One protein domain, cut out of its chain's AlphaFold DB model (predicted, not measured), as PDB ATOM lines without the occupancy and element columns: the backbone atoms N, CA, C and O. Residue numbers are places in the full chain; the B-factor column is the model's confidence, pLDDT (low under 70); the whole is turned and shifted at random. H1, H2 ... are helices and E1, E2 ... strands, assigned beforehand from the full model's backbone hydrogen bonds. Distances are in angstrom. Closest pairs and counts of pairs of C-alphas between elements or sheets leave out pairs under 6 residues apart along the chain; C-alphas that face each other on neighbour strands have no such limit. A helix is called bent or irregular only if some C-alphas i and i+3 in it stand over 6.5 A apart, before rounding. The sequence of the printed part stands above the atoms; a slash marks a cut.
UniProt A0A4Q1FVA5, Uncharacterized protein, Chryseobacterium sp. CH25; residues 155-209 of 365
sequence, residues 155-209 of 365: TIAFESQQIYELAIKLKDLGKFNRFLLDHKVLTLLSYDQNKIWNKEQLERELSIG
ATOM      1  N   THR A 155       1.343  21.795   2.540       81.88
ATOM      2  CA  THR A 155       1.670  23.170   2.190       81.88
ATOM      3  C   THR A 155       1.417  24.085   3.371       81.88
ATOM      4  O   THR A 155       0.432  23.923   4.087       81.88
ATOM      5  N   ILE A 156       2.293  25.062   3.540       81.94
ATOM      6  CA  ILE A 156       2.185  26.096   4.555       81.94
ATOM      7  C   ILE A 156       2.137  27.463   3.878       81.94
ATOM      8  O   ILE A 156       2.801  27.670   2.859       81.94
ATOM      9  N   ALA A 157       1.374  28.385   4.456       85.25
ATOM     10  CA  ALA A 157       1.522  29.789   4.122       85.25
ATOM     11  C   ALA A 157       2.857  30.283   4.690       85.25
ATOM     12  O   ALA A 157       3.228  29.951   5.820       85.25
ATOM     13  N   PHE A 158       3.587  31.045   3.890       85.25
ATOM     14  CA  PHE A 158       4.836  31.676   4.266       85.25
ATOM     15  C   PHE A 158       4.692  33.182   4.110       85.25
ATOM     16  O   PHE A 158       4.355  33.677   3.036       85.25
ATOM     17  N   GLU A 159       5.008  33.900   5.176       86.44
ATOM     18  CA  GLU A 159       5.023  35.352   5.191       86.44
ATOM     19  C   GLU A 159       6.324  35.830   5.829       86.44
ATOM     20  O   GLU A 159       6.711  35.381   6.909       86.44
ATOM     21  N   SER A 160       7.027  36.722   5.137       84.38
ATOM     22  CA  SER A 160       8.244  37.344   5.643       84.38
ATOM     23  C   SER A 160       8.460  38.692   4.974       84.38
ATOM     24  O   SER A 160       8.863  38.747   3.813       84.38
ATOM     25  N   GLN A 161       8.290  39.777   5.735       86.50
ATOM     26  CA  GLN A 161       8.499  41.153   5.274       86.50
ATOM     27  C   GLN A 161       7.698  41.457   3.995       86.50
ATOM     28  O   GLN A 161       6.488  41.628   4.053       86.50
ATOM     29  N   GLN A 162       8.372  41.501   2.845       92.81
ATOM     30  CA  GLN A 162       7.790  41.781   1.532       92.81
ATOM     31  C   GLN A 162       7.370  40.513   0.773       92.81
ATOM     32  O   GLN A 162       6.953  40.611  -0.375       92.81
ATOM     33  N   ILE A 163       7.521  39.323   1.359       92.62
ATOM     34  CA  ILE A 163       7.201  38.043   0.723       92.62
ATOM     35  C   ILE A 163       5.937  37.465   1.332       92.62
ATOM     36  O   ILE A 163       5.873  37.258   2.544       92.62
ATOM     37  N   TYR A 164       4.982  37.125   0.475       91.94
ATOM     38  CA  TYR A 164       3.780  36.400   0.848       91.94
ATOM     39  C   TYR A 164       3.515  35.278  -0.153       91.94
ATOM     40  O   TYR A 164       3.323  35.522  -1.345       91.94
ATOM     41  N   GLU A 165       3.509  34.041   0.332       89.12
ATOM     42  CA  GLU A 165       3.239  32.851  -0.466       89.12
ATOM     43  C   GLU A 165       2.234  31.960   0.258       89.12
ATOM     44  O   GLU A 165       2.444  31.560   1.401       89.12
ATOM     45  N   LEU A 166       1.128  31.635  -0.407       84.38
ATOM     46  CA  LEU A 166      -0.006  30.966   0.234       84.38
ATOM     47  C   LEU A 166       0.246  29.475   0.469       84.38
ATOM     48  O   LEU A 166      -0.290  28.901   1.417       84.38
ATOM     49  N   ALA A 167       1.030  28.837  -0.404       85.62
ATOM     50  CA  ALA A 167       1.154  27.385  -0.418       85.62
ATOM     51  C   ALA A 167       2.569  26.910  -0.783       85.62
ATOM     52  O   ALA A 167       2.854  26.526  -1.918       85.62
ATOM     53  N   ILE A 168       3.455  26.845   0.213       84.50
ATOM     54  CA  ILE A 168       4.790  26.246   0.076       84.50
ATOM     55  C   ILE A 168       4.790  24.842   0.655       84.50
ATOM     56  O   ILE A 168       4.503  24.652   1.833       84.50
ATOM     57  N   LYS A 169       5.173  23.845  -0.146       84.75
ATOM     58  CA  LYS A 169       5.369  22.475   0.353       84.75
ATOM     59  C   LYS A 169       6.474  22.458   1.406       84.75
ATOM     60  O   LYS A 169       7.565  22.970   1.153       84.75
ATOM     61  N   LEU A 170       6.242  21.796   2.540       80.88
ATOM     62  CA  LEU A 170       7.191  21.758   3.661       80.88
ATOM     63  C   LEU A 170       8.597  21.303   3.230       80.88
ATOM     64  O   LEU A 170       9.599  21.883   3.642       80.88
ATOM     65  N   LYS A 171       8.678  20.315   2.328       81.81
ATOM     66  CA  LYS A 171       9.948  19.809   1.775       81.81
ATOM     67  C   LYS A 171      10.740  20.833   0.951       81.81
ATOM     68  O   LYS A 171      11.949  20.685   0.797       81.81
ATOM     69  N   ASP A 172      10.072  21.842   0.393       85.12
ATOM     70  CA  ASP A 172      10.675  22.849  -0.483       85.12
ATOM     71  C   ASP A 172      10.959  24.172   0.247       85.12
ATOM     72  O   ASP A 172      11.627  25.042  -0.314       85.12
ATOM     73  N   LEU A 173      10.562  24.303   1.521       85.12
ATOM     74  CA  LEU A 173      10.787  25.506   2.330       85.12
ATOM     75  C   LEU A 173      12.271  25.897   2.400       85.12
ATOM     76  O   LEU A 173      12.618  27.066   2.260       85.12
ATOM     77  N   GLY A 174      13.171  24.918   2.538       84.94
ATOM     78  CA  GLY A 174      14.615  25.172   2.544       84.94
ATOM     79  C   GLY A 174      15.135  25.743   1.218       84.94
ATOM     80  O   GLY A 174      15.967  26.650   1.217       84.94
ATOM     81  N   LYS A 175      14.614  25.259   0.080       89.50
ATOM     82  CA  LYS A 175      14.954  25.809  -1.242       89.50
ATOM     83  C   LYS A 175      14.391  27.216  -1.409       89.50
ATOM     84  O   LYS A 175      15.086  28.073  -1.946       89.50
ATOM     85  N   PHE A 176      13.169  27.447  -0.935       90.94
ATOM     86  CA  PHE A 176      12.534  28.757  -0.987       90.94
ATOM     87  C   PHE A 176      13.300  29.792  -0.157       90.94
ATOM     88  O   PHE A 176      13.671  30.835  -0.685       90.94
ATOM     89  N   ASN A 177      13.670  29.463   1.082       90.06
ATOM     90  CA  ASN A 177      14.506  30.332   1.916       90.06
ATOM     91  C   ASN A 177      15.849  30.647   1.245       90.06
ATOM     92  O   ASN A 177      16.282  31.794   1.236       90.06
ATOM     93  N   ARG A 178      16.498  29.651   0.626       91.88
ATOM     94  CA  ARG A 178      17.737  29.881  -0.131       91.88
ATOM     95  C   ARG A 178      17.524  30.812  -1.329       91.88
ATOM     96  O   ARG A 178      18.400  31.623  -1.604       91.88
ATOM     97  N   PHE A 179      16.401  30.692  -2.034       93.00
ATOM     98  CA  PHE A 179      16.051  31.582  -3.141       93.00
ATOM     99  C   PHE A 179      15.879  33.032  -2.670       93.00
ATOM    100  O   PHE A 179      16.432  33.932  -3.292       93.00
ATOM    101  N   LEU A 180      15.212  33.257  -1.532       92.69
ATOM    102  CA  LEU A 180      15.046  34.598  -0.956       92.69
ATOM    103  C   LEU A 180      16.368  35.255  -0.521       92.69
ATOM    104  O   LEU A 180      16.452  36.477  -0.453       92.69
ATOM    105  N   LEU A 181      17.406  34.455  -0.259       93.12
ATOM    106  CA  LEU A 181      18.756  34.932   0.060       93.12
ATOM    107  C   LEU A 181      19.619  35.218  -1.183       93.12
ATOM    108  O   LEU A 181      20.761  35.658  -1.036       93.12
ATOM    109  N   ASP A 182      19.126  34.967  -2.404       94.62
ATOM    110  CA  ASP A 182      19.847  35.337  -3.626       94.62
ATOM    111  C   ASP A 182      20.013  36.863  -3.689       94.62
ATOM    112  O   ASP A 182      19.060  37.626  -3.526       94.62
ATOM    113  N   HIS A 183      21.234  37.323  -3.967       94.50
ATOM    114  CA  HIS A 183      21.557  38.748  -4.027       94.50
ATOM    115  C   HIS A 183      20.664  39.522  -5.012       94.50
ATOM    116  O   HIS A 183      20.324  40.678  -4.755       94.50
ATOM    117  N   LYS A 184      20.265  38.913  -6.137       95.56
ATOM    118  CA  LYS A 184      19.357  39.540  -7.108       95.56
ATOM    119  C   LYS A 184      17.964  39.723  -6.515       95.56
ATOM    120  O   LYS A 184      17.394  40.792  -6.693       95.56
ATOM    121  N   VAL A 185      17.457  38.737  -5.768       96.19
ATOM    122  CA  VAL A 185      16.168  38.852  -5.065       96.19
ATOM    123  C   VAL A 185      16.242  39.978  -4.042       96.19
ATOM    124  O   VAL A 185      15.435  40.897  -4.101       96.19
ATOM    125  N   LEU A 186      17.262  39.984  -3.179       95.56
ATOM    126  CA  LEU A 186      17.444  41.043  -2.179       95.56
ATOM    127  C   LEU A 186      17.531  42.441  -2.815       95.56
ATOM    128  O   LEU A 186      16.947  43.398  -2.311       95.56
ATOM    129  N   THR A 187      18.228  42.558  -3.948       96.38
ATOM    130  CA  THR A 187      18.337  43.824  -4.685       96.38
ATOM    131  C   THR A 187      16.994  44.237  -5.288       96.38
ATOM    132  O   THR A 187      16.599  45.390  -5.152       96.38
ATOM    133  N   LEU A 188      16.255  43.305  -5.889       96.50
ATOM    134  CA  LEU A 188      14.935  43.561  -6.465       96.50
ATOM    135  C   LEU A 188      13.919  44.006  -5.402       96.50
ATOM    136  O   LEU A 188      13.196  44.976  -5.618       96.50
ATOM    137  N   LEU A 189      13.909  43.355  -4.235       95.75
ATOM    138  CA  LEU A 189      13.057  43.740  -3.101       95.75
ATOM    139  C   LEU A 189      13.363  45.161  -2.607       95.75
ATOM    140  O   LEU A 189      12.458  45.879  -2.187       95.75
ATOM    141  N   SER A 190      14.624  45.596  -2.719       95.81
ATOM    142  CA  SER A 190      15.036  46.948  -2.331       95.81
ATOM    143  C   SER A 190      14.512  48.054  -3.253       95.81
ATOM    144  O   SER A 190      14.496  49.208  -2.835       95.81
ATOM    145  N   TYR A 191      14.085  47.735  -4.482       95.62
ATOM    146  CA  TYR A 191      13.596  48.737  -5.439       95.62
ATOM    147  C   TYR A 191      12.225  49.297  -5.076       95.62
ATOM    148  O   TYR A 191      11.967  50.473  -5.319       95.62
ATOM    149  N   ASP A 192      11.365  48.470  -4.488       92.06
ATOM    150  CA  ASP A 192      10.048  48.879  -4.013       92.06
ATOM    151  C   ASP A 192       9.749  48.188  -2.684       92.06
ATOM    152  O   ASP A 192       9.308  47.038  -2.650       92.06
ATOM    153  N   GLN A 193       9.986  48.917  -1.592       91.44
ATOM    154  CA  GLN A 193       9.792  48.435  -0.223       91.44
ATOM    155  C   GLN A 193       8.318  48.185   0.131       91.44
ATOM    156  O   GLN A 193       8.038  47.448   1.074       91.44
ATOM    157  N   ASN A 194       7.381  48.768  -0.621       92.19
ATOM    158  CA  ASN A 194       5.948  48.664  -0.347       92.19
ATOM    159  C   ASN A 194       5.288  47.510  -1.109       92.19
ATOM    160  O   ASN A 194       4.171  47.107  -0.781       92.19
ATOM    161  N   LYS A 195       5.955  46.979  -2.138       93.50
ATOM    162  CA  LYS A 195       5.434  45.866  -2.924       93.50
ATOM    163  C   LYS A 195       5.560  44.552  -2.161       93.50
ATOM    164  O   LYS A 195       6.644  44.177  -1.717       93.50
ATOM    165  N   ILE A 196       4.442  43.834  -2.088       94.38
ATOM    166  CA  ILE A 196       4.388  42.445  -1.636       94.38
ATOM    167  C   ILE A 196       4.577  41.540  -2.853       94.38
ATOM    168  O   ILE A 196       3.926  41.720  -3.885       94.38
ATOM    169  N   TRP A 197       5.473  40.573  -2.723       94.56
ATOM    170  CA  TRP A 197       5.875  39.648  -3.767       94.56
ATOM    171  C   TRP A 197       5.472  38.220  -3.417       94.56
ATOM    172  O   TRP A 197       5.611  37.785  -2.274       94.56
ATOM    173  N   ASN A 198       5.060  37.467  -4.431       93.25
ATOM    174  CA  ASN A 198       4.992  36.009  -4.367       93.25
ATOM    175  C   ASN A 198       6.144  35.366  -5.159       93.25
ATOM    176  O   ASN A 198       6.907  36.048  -5.857       93.25
ATOM    177  N   LYS A 199       6.285  34.038  -5.054       90.69
ATOM    178  CA  LYS A 199       7.381  33.315  -5.705       90.69
ATOM    179  C   LYS A 199       7.361  33.476  -7.222       90.69
ATOM    180  O   LYS A 199       8.400  33.735  -7.823       90.69
ATOM    181  N   GLU A 200       6.189  33.338  -7.829       91.62
ATOM    182  CA  GLU A 200       6.029  33.377  -9.281       91.62
ATOM    183  C   GLU A 200       6.427  34.741  -9.859       91.62
ATOM    184  O   GLU A 200       7.097  34.812 -10.884       91.62
ATOM    185  N   GLN A 201       6.070  35.838  -9.189       93.69
ATOM    186  CA  GLN A 201       6.445  37.188  -9.604       93.69
ATOM    187  C   GLN A 201       7.964  37.394  -9.570       93.69
ATOM    188  O   GLN A 201       8.519  37.964 -10.508       93.69
ATOM    189  N   LEU A 202       8.643  36.903  -8.529       94.88
ATOM    190  CA  LEU A 202      10.107  36.948  -8.451       94.88
ATOM    191  C   LEU A 202      10.756  36.065  -9.523       94.88
ATOM    192  O   LEU A 202      11.746  36.458 -10.136       94.88
ATOM    193  N   GLU A 203      10.195  34.882  -9.780       93.62
ATOM    194  CA  GLU A 203      10.659  34.007 -10.856       93.62
ATOM    195  C   GLU A 203      10.455  34.659 -12.229       93.62
ATOM    196  O   GLU A 203      11.358  34.591 -13.053       93.62
ATOM    197  N   ARG A 204       9.352  35.372 -12.477       94.56
ATOM    198  CA  ARG A 204       9.138  36.125 -13.728       94.56
ATOM    199  C   ARG A 204      10.151  37.258 -13.932       94.56
ATOM    200  O   ARG A 204      10.584  37.510 -15.053       94.56
ATOM    201  N   GLU A 205      10.558  37.929 -12.859       96.19
ATOM    202  CA  GLU A 205      11.606  38.957 -12.915       96.19
ATOM    203  C   GLU A 205      12.986  38.355 -13.206       96.19
ATOM    204  O   GLU A 205      13.785  38.946 -13.933       96.19
ATOM    205  N   LEU A 206      13.279  37.173 -12.654       95.88
ATOM    206  CA  LEU A 206      14.633  36.625 -12.653       95.88
ATOM    207  C   LEU A 206      14.871  35.536 -13.700       95.88
ATOM    208  O   LEU A 206      15.853  35.624 -14.432       95.88
ATOM    209  N   SER A 207      14.008  34.527 -13.795       92.56
ATOM    210  CA  SER A 207      14.287  33.270 -14.508       92.56
ATOM    211  C   SER A 207      13.231  32.827 -15.529       92.56
ATOM    212  O   SER A 207      13.566  32.051 -16.424       92.56
ATOM    213  N   ILE A 208      11.978  33.274 -15.417       89.25
ATOM    214  CA  ILE A 208      10.848  32.808 -16.234       89.25
ATOM    215  C   ILE A 208      10.364  33.917 -17.168       89.25
ATOM    216  O   ILE A 208       9.979  34.996 -16.737       89.25
ATOM    217  N   GLY A 209      10.282  33.608 -18.460       91.19
ATOM    218  CA  GLY A 209       9.734  34.509 -19.473       91.19
ATOM    219  C   GLY A 209      10.793  35.316 -20.221       91.19
ATOM    220  O   GLY A 209      11.948  35.426 -19.811       91.19
TER     221      GLY A 209
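What this domain is: This is residues 155 to 209 of the 365 residues of an uncharacterized protein of Chryseobacterium sp. CH25 (UniProt A0A4Q1FVA5). A two-stranded hairpin, E1 and E2, makes one wall; helix H1 folds back loosely beside it, H2 turns off beyond the end of H1, and H3 comes back near E2. The three helices form no tight bundle, and their contacts are few. The printed part has 55 residues, with two named strands and three named helices in the order E1, E2, H1, H2, H3; the sheet, E1 - E2, is antiparallel and the class is mixed, helices and strands. The whole is compact, with a radius of gyration of the C-alphas of 10.8 A and spans of 29 by 22 by 19 A.

Where its parts are: E1, residues 155 to 160, begins at C-alpha 155 (1.670, 23.170, 2.190) and is 16.0 A long. E2, residues 163 to 169, is 15.7 A long. H1, residues 170 to 180, is 15.7 A long and irregular: C-alphas 171 and 174 are 7.2 A apart. H2 is residues 183 to 191, 12.9 A. H3, residues 199 to 206, is 10.6 A long and ends at C-alpha 206 (14.633, 36.625, -12.653).

How they stand to each other: E1 and E2 form a hairpin, antiparallel at 160 degrees; N 156 and O 168 are 2.8 A apart, within hydrogen-bond range, as are N 163 and O 160 at 2.9 A. The closest C-alphas of E1 and H1 are those of Thr 155 and Leu 170, 5.9 A apart. The closest of E2 and H3 are those of Glu 165 and Lys 199, at 6.7 A. H1 and H3 are near each other, with 6 pairs of C-alphas within 10 A. H1 and H2 are close but not clearly touching, closest at the C-alphas of Leu 180 and Leu 186, 7.0 A, and run the same way at a steep tilt of 69.9 degrees, only just short of about perpendicular. H2 and H3 are close but not clearly touching, closest at the C-alphas of Val 185 and Leu 202, 7.2 A, and about perpendicular at 82 degrees. H2 is apart from both strands. Every O i to N i+4 pair is within hydrogen-bond range in H3, against 5 of 7 in H1 and 4 of 5 in H2.

The domain as a whole: The two C-alphas farthest apart, of Lys 171 and Tyr 191, are 30.0 A apart. The printed part has no cut and no long link. Its mean pLDDT is 90.7, and no printed residue is under 70.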